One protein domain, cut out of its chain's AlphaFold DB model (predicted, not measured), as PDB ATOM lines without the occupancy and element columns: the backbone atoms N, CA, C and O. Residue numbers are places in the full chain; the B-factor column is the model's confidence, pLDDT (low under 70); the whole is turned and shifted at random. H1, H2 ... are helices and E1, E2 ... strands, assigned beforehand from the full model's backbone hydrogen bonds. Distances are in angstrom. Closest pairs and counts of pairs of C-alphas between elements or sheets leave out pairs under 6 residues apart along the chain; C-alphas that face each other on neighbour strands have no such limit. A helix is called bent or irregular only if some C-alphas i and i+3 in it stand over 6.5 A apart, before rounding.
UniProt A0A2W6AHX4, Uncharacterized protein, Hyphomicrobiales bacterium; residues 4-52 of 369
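What this domain is: This is residues 4 to 52 of the 369 residues of an uncharacterized protein of Hyphomicrobiales bacterium (UniProt A0A2W6AHX4). Look first for a two-stranded hairpin, E2 and E3, at one end of a long, thin model; a stretched arm of chain with the short strand E1 runs away from it to the other end, where residues 4 to 5 fold back beside E1 in a small loop. One short helix, H1, follows E3 and points sideways from the long axis, with residues 46 to 52 sticking out, and there is no compact core. The printed part has 49 residues with three named strands and one named helix, in the order E1, E2, E3, H1 along the chain, and the one sheet has the order E2 - E3 and is antiparallel. The class is mixed, helices and strands, though under half of the residues, 24 of 49, are in named elements. The whole is extended, with a radius of gyration of the C-alphas of 17.6 A and spans of 54 by 26 by 9 A.

Where its parts are: Begin at the sheet. Find C-alpha 21 at (0.446, -16.459, 46.796); from there strand E2, residues 21 to 26, runs 16.6 A to C-alpha 26 at (14.784, -15.928, 38.450). Strand E3, residues 34 to 40, comes back over 17.1 A, and with 7 residues it is the longest strand. Next look at helix H1, residues 43 to 50, which is 10.3 A long and ends at C-alpha 50 at (-2.757, -28.387, 62.424); it is not bent. Then go back toward the first printed residues for strand E1, residues 11 to 13, which begins at C-alpha 11 at (-25.615, -17.654, 54.520).

How they stand to each other: Start with E2 and E3, which form a hairpin of antiparallel neighbour strands, with 165 degrees between their N-to-C directions. Check the C-alphas of Ile 22 and Ile 39, which face each other at 4.7 A, and those of Leu 24 and Cys 37, also at 4.7 A. In the backbone, find N 23 and O 38 at 2.8 A and N 38 and O 23 at 2.9 A, both pairs within hydrogen-bond range. The link from E2 to E3, residues 27 to 33, is short. From E3 a tight link, residues 41 and 42, leads into H1, in which each O i to N i+4 pair is within hydrogen-bond range. H1 is apart from E2. Moving toward the other end, you meet the short link of residues 14 to 20 between E1 and E2. E1 pairs with no named strand, but residues 4 to 5 pair with residues 11 to 12 of E1, antiparallel. E1 is apart from E2, from E3 and from H1.

The domain as a whole: To see the full length, compare Gly 9 with Glu 28: their C-alphas are the two farthest apart in the printed part, at 53.6 A. The C-alphas of the first and last printed residues, Ser 4 and Glu 52, are 21.5 A apart. Two stretches stand free, residues 6 to 11 and residues 46 to 52, of which 46 to 50 belong to H1. Without them 36 residues remain, spanning 49 by 14 by 9 A with a radius of gyration of 15.0 A. The printed part has no cut, and no link between its named elements is long. In the B-factor column the mean pLDDT of the printed part is 80.4; look for the low values, under 70, at residues 4 to 7 and residue 11.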
ATOM      1  N   SER A   4     -21.195 -21.789  56.564       50.47
ATOM      2  CA  SER A   4     -21.474 -21.495  57.974       50.47
ATOM      3  C   SER A   4     -22.684 -20.569  58.068       50.47
ATOM      4  O   SER A   4     -22.782 -19.561  57.364       50.47
ATOM      5  N   LYS A   5     -23.655 -20.951  58.900       40.00
ATOM      6  CA  LYS A   5     -24.849 -20.146  59.169       40.00
ATOM      7  C   LYS A   5     -24.514 -19.201  60.318       40.00
ATOM      8  O   LYS A   5     -24.197 -19.671  61.410       40.00
ATOM      9  N   LYS A   6     -24.570 -17.887  60.092       55.69
ATOM     10  CA  LYS A   6     -24.495 -16.925  61.202       55.69
ATOM     11  C   LYS A   6     -25.826 -16.895  61.958       55.69
ATOM     12  O   LYS A   6     -26.876 -17.255  61.422       55.69
ATOM     13  N   SER A   7     -25.771 -16.465  63.219       57.72
ATOM     14  CA  SER A   7     -26.917 -16.379  64.137       57.72
ATOM     15  C   SER A   7     -28.030 -15.427  63.670       57.72
ATOM     16  O   SER A   7     -29.111 -15.438  64.245       57.72
ATOM     17  N   ASP A   8     -27.790 -14.630  62.627       71.75
ATOM     18  CA  ASP A   8     -28.739 -13.698  62.006       71.75
ATOM     19  C   ASP A   8     -29.477 -14.284  60.782       71.75
ATOM     20  O   ASP A   8     -30.209 -13.572  60.097       71.75
ATOM     21  N   GLY A   9     -29.288 -15.574  60.481       73.44
ATOM     22  CA  GLY A   9     -29.941 -16.248  59.356       73.44
ATOM     23  C   GLY A   9     -29.282 -16.004  57.995       73.44
ATOM     24  O   GLY A   9     -29.788 -16.506  56.991       73.44
ATOM     25  N   ARG A  10     -28.150 -15.289  57.932       72.75
ATOM     26  CA  ARG A  10     -27.406 -15.094  56.680       72.75
ATOM     27  C   ARG A  10     -26.527 -16.299  56.360       72.75
ATOM     28  O   ARG A  10     -25.859 -16.869  57.227       72.75
ATOM     29  N   HIS A  11     -26.518 -16.660  55.081       68.94
ATOM     30  CA  HIS A  11     -25.615 -17.654  54.520       68.94
ATOM     31  C   HIS A  11     -24.319 -16.960  54.102       68.94
ATOM     32  O   HIS A  11     -24.354 -16.014  53.318       68.94
ATOM     33  N   VAL A  12     -23.192 -17.414  54.645       72.56
ATOM     34  CA  VAL A  12     -21.863 -16.950  54.239       72.56
ATOM     35  C   VAL A  12     -21.183 -18.076  53.478       72.56
ATOM     36  O   VAL A  12     -21.027 -19.183  54.002       72.56
ATOM     37  N   GLU A  13     -20.791 -17.786  52.244       77.25
ATOM     38  CA  GLU A  13     -19.961 -18.660  51.427       77.25
ATOM     39  C   GLU A  13     -18.496 -18.251  51.589       77.25
ATOM     40  O   GLU A  13     -18.152 -17.077  51.441       77.25
ATOM     41  N   HIS A  14     -17.638 -19.216  51.915       77.00
ATOM     42  CA  HIS A  14     -16.194 -19.020  51.965       77.00
ATOM     43  C   HIS A  14     -15.541 -19.783  50.808       77.00
ATOM     44  O   HIS A  14     -15.633 -21.012  50.738       77.00
ATOM     45  N   SER A  15     -14.884 -19.043  49.914       82.75
ATOM     46  CA  SER A  15     -14.122 -19.563  48.776       82.75
ATOM     47  C   SER A  15     -12.661 -19.138  48.902       82.75
ATOM     48  O   SER A  15     -12.386 -18.010  49.308       82.75
ATOM     49  N   PHE A  16     -11.731 -20.036  48.570       84.62
ATOM     50  CA  PHE A  16     -10.292 -19.776  48.633       84.62
ATOM     51  C   PHE A  16      -9.539 -20.508  47.513       84.62
ATOM     52  O   PHE A  16      -9.987 -21.543  47.018       84.62
ATOM     53  N   ASN A  17      -8.380 -19.969  47.123       87.06
ATOM     54  CA  ASN A  17      -7.425 -20.630  46.229       87.06
ATOM     55  C   ASN A  17      -6.440 -21.453  47.069       87.06
ATOM     56  O   ASN A  17      -6.032 -20.983  48.123       87.06
ATOM     57  N   ILE A  18      -6.051 -22.647  46.615       87.75
ATOM     58  CA  ILE A  18      -5.082 -23.522  47.298       87.75
ATOM     59  C   ILE A  18      -3.743 -22.799  47.508       87.75
ATOM     60  O   ILE A  18      -3.158 -22.907  48.586       87.75
ATOM     61  N   PHE A  19      -3.305 -22.042  46.496       89.56
ATOM     62  CA  PHE A  19      -2.083 -21.240  46.518       89.56
ATOM     63  C   PHE A  19      -2.451 -19.757  46.374       89.56
ATOM     64  O   PHE A  19      -2.462 -19.240  45.254       89.56
ATOM     65  N   PRO A  20      -2.837 -19.070  47.467       85.38
ATOM     66  CA  PRO A  20      -3.164 -17.646  47.423       85.38
ATOM     67  C   PRO A  20      -1.998 -16.778  46.935       85.38
ATOM     68  O   PRO A  20      -2.239 -15.766  46.283       85.38
ATOM     69  N   GLU A  21      -0.755 -17.186  47.203       85.19
ATOM     70  CA  GLU A  21       0.446 -16.459  46.796       85.19
ATOM     71  C   GLU A  21       1.499 -17.408  46.219       85.19
ATOM     72  O   GLU A  21       1.716 -18.513  46.727       85.19
ATOM     73  N   ILE A  22       2.146 -16.961  45.140       87.75
ATOM     74  CA  ILE A  22       3.200 -17.688  44.431       87.75
ATOM     75  C   ILE A  22       4.310 -16.693  44.094       87.75
ATOM     76  O   ILE A  22       4.095 -15.740  43.346       87.75
ATOM     77  N   PHE A  23       5.509 -16.950  44.605       85.62
ATOM     78  CA  PHE A  23       6.717 -16.194  44.299       85.62
ATOM     79  C   PHE A  23       7.660 -17.049  43.459       85.62
ATOM     80  O   PHE A  23       7.966 -18.184  43.820       85.62
ATOM     81  N   LEU A  24       8.134 -16.490  42.345       89.75
ATOM     82  CA  LEU A  24       9.083 -17.136  41.442       89.75
ATOM     83  C   LEU A  24      10.389 -16.345  41.432       89.75
ATOM     84  O   LEU A  24      10.396 -15.175  41.052       89.75
ATOM     85  N   GLU A  25      11.485 -16.991  41.816       87.75
ATOM     86  CA  GLU A  25      12.828 -16.424  41.715       87.75
ATOM     87  C   GLU A  25      13.447 -16.803  40.366       87.75
ATOM     88  O   GLU A  25      13.372 -17.953  39.921       87.75
ATOM     89  N   ARG A  26      14.038 -15.809  39.705       90.62
ATOM     90  CA  ARG A  26      14.784 -15.928  38.450       90.62
ATOM     91  C   ARG A  26      16.074 -15.133  38.594       90.62
ATOM     92  O   ARG A  26      16.141 -14.217  39.413       90.62
ATOM     93  N   ARG A  27      17.068 -15.458  37.773       84.62
ATOM     94  CA  ARG A  27      18.411 -14.892  37.892       84.62
ATOM     95  C   ARG A  27      18.461 -13.378  37.679       84.62
ATOM     96  O   ARG A  27      18.913 -12.659  38.567       84.62
ATOM     97  N   GLU A  28      18.050 -12.905  36.503       86.25
ATOM     98  CA  GLU A  28      18.145 -11.485  36.140       86.25
ATOM     99  C   GLU A  28      16.955 -11.019  35.292       86.25
ATOM    100  O   GLU A  28      16.378  -9.964  35.554       86.25
ATOM    101  N   PHE A  29      16.528 -11.829  34.320       85.31
ATOM    102  CA  PHE A  29      15.454 -11.495  33.388       85.31
ATOM    103  C   PHE A  29      14.208 -12.362  33.598       85.31
ATOM    104  O   PHE A  29      14.277 -13.528  33.982       85.31
ATOM    105  N   ALA A  30      13.032 -11.821  33.259       85.44
ATOM    106  CA  ALA A  30      11.765 -12.565  33.298       85.44
ATOM    107  C   ALA A  30      11.753 -13.811  32.387       85.44
ATOM    108  O   ALA A  30      10.992 -14.746  32.635       85.44
ATOM    109  N   SER A  31      12.595 -13.829  31.351       89.88
ATOM    110  CA  SER A  31      12.796 -14.969  30.454       89.88
ATOM    111  C   SER A  31      13.723 -16.049  31.012       89.88
ATOM    112  O   SER A  31      13.738 -17.152  30.468       89.88
ATOM    113  N   ASP A  32      14.503 -15.754  32.055       91.25
ATOM    114  CA  ASP A  32      15.449 -16.719  32.616       91.25
ATOM    115  C   ASP A  32      14.702 -17.887  33.264       91.25
ATOM    116  O   ASP A  32      13.588 -17.690  33.750       91.25
ATOM    117  N   PRO A  33      15.275 -19.101  33.314       90.81
ATOM    118  CA  PRO A  33      14.675 -20.226  34.024       90.81
ATOM    119  C   PRO A  33      14.310 -19.887  35.478       90.81
ATOM    120  O   PRO A  33      14.963 -19.071  36.126       90.81
ATOM    121  N   ILE A  34      13.252 -20.525  35.986       88.75
ATOM    122  CA  ILE A  34      12.869 -20.422  37.401       88.75
ATOM    123  C   ILE A  34      13.935 -21.143  38.227       88.75
ATOM    124  O   ILE A  34      14.179 -22.328  37.999       88.75
ATOM    125  N   GLU A  35      14.545 -20.438  39.178       87.38
ATOM    126  CA  GLU A  35      15.551 -20.988  40.093       87.38
ATOM    127  C   GLU A  35      14.915 -21.472  41.402       87.38
ATOM    128  O   GLU A  35      15.313 -22.507  41.934       87.38
ATOM    129  N   ALA A  36      13.886 -20.771  41.890       84.88
ATOM    130  CA  ALA A  36      13.130 -21.167  43.075       84.88
ATOM    131  C   ALA A  36      11.652 -20.765  42.975       84.88
ATOM    132  O   ALA A  36      11.284 -19.815  42.280       84.88
ATOM    133  N   CYS A  37      10.799 -21.493  43.694       83.69
ATOM    134  CA  CYS A  37       9.374 -21.212  43.820       83.69
ATOM    135  C   CYS A  37       8.981 -21.293  45.296       83.69
ATOM    136  O   CYS A  37       9.220 -22.312  45.941       83.69
ATOM    137  N   THR A  38       8.384 -20.226  45.823       82.06
ATOM    138  CA  THR A  38       7.777 -20.216  47.159       82.06
ATOM    139  C   THR A  38       6.275 -20.081  46.999       82.06
ATOM    140  O   THR A  38       5.802 -19.184  46.305       82.06
ATOM    141  N   ILE A  39       5.530 -20.977  47.636       84.94
ATOM    142  CA  ILE A  39       4.070 -20.970  47.625       84.94
ATOM    143  C   ILE A  39       3.553 -20.809  49.046       84.94
ATOM    144  O   ILE A  39       4.046 -21.458  49.970       84.94
ATOM    145  N   THR A  40       2.525 -19.987  49.203       82.94
ATOM    146  CA  THR A  40       1.765 -19.912  50.449       82.94
ATOM    147  C   THR A  40       0.603 -20.887  50.342       82.94
ATOM    148  O   THR A  40      -0.113 -20.881  49.343       82.94
ATOM    149  N   LEU A  41       0.415 -21.749  51.345       84.19
ATOM    150  CA  LEU A  41      -0.777 -22.593  51.443       84.19
ATOM    151  C   LEU A  41      -1.922 -21.786  52.051       84.19
ATOM    152  O   LEU A  41      -1.720 -21.022  52.989       84.19
ATOM    153  N   ALA A  42      -3.134 -21.979  51.539       87.00
ATOM    154  CA  ALA A  42      -4.312 -21.323  52.090       87.00
ATOM    155  C   ALA A  42      -4.516 -21.648  53.579       87.00
ATOM    156  O   ALA A  42      -4.411 -22.812  53.978       87.00
ATOM    157  N   GLU A  43      -4.906 -20.650  54.378       85.12
ATOM    158  CA  GLU A  43      -5.154 -20.815  55.818       85.12
ATOM    159  C   GLU A  43      -6.072 -22.002  56.161       85.12
ATOM    160  O   GLU A  43      -5.730 -22.744  57.080       85.12
ATOM    161  N   PRO A  44      -7.174 -22.285  55.427       86.06
ATOM    162  CA  PRO A  44      -8.012 -23.443  55.738       86.06
ATOM    163  C   PRO A  44      -7.282 -24.786  55.601       86.06
ATOM    164  O   PRO A  44      -7.604 -25.734  56.312       86.06
ATOM    165  N   ILE A  45      -6.299 -24.881  54.698       84.56
ATOM    166  CA  ILE A  45      -5.471 -26.083  54.532       84.56
ATOM    167  C   ILE A  45      -4.498 -26.195  55.705       84.56
ATOM    168  O   ILE A  45      -4.369 -27.272  56.281       84.56
ATOM    169  N   ILE A  46      -3.854 -25.089  56.086       82.69
ATOM    170  CA  ILE A  46      -2.940 -25.047  57.236       82.69
ATOM    171  C   ILE A  46      -3.681 -25.439  58.518       82.69
ATOM    172  O   ILE A  46      -3.206 -26.313  59.240       82.69
ATOM    173  N   ALA A  47      -4.862 -24.866  58.761       82.00
ATOM    174  CA  ALA A  47      -5.704 -25.205  59.905       82.00
ATOM    175  C   ALA A  47      -6.069 -26.700  59.912       82.00
ATOM    176  O   ALA A  47      -5.895 -27.374  60.919       82.00
ATOM    177  N   SER A  48      -6.463 -27.256  58.759       79.12
ATOM    178  CA  SER A  48      -6.741 -28.693  58.628       79.12
ATOM    179  C   SER A  48      -5.520 -29.563  58.961       79.12
ATOM    180  O   SER A  48      -5.664 -30.608  59.587       79.12
ATOM    181  N   LEU A  49      -4.314 -29.159  58.551       78.81
ATOM    182  CA  LEU A  49      -3.080 -29.880  58.877       78.81
ATOM    183  C   LEU A  49      -2.730 -29.781  60.371       78.81
ATOM    184  O   LEU A  49      -2.258 -30.762  60.944       78.81
ATOM    185  N   GLN A  50      -2.966 -28.620  60.990       76.12
ATOM    186  CA  GLN A  50      -2.757 -28.387  62.424       76.12
ATOM    187  C   GLN A  50      -3.736 -29.187  63.289       76.12
ATOM    188  O   GLN A  50      -3.328 -29.713  64.320       76.12
ATOM    189  N   ASP A  51      -4.975 -29.359  62.825       73.81
ATOM    190  CA  ASP A  51      -6.003 -30.199  63.456       73.81
ATOM    191  C   ASP A  51      -5.774 -31.709  63.228       73.81
ATOM    192  O   ASP A  51      -6.663 -32.529  63.446       73.81
ATOM    193  N   GLU A  52      -4.589 -32.093  62.744       71.38
ATOM    194  CA  GLU A  52      -4.206 -33.470  62.418       71.38
ATOM    195  C   GLU A  52      -5.118 -34.159  61.383       71.38
ATOM    196  O   GLU A  52      -5.090 -35.381  61.213       71.38
TER     197      GLU A  52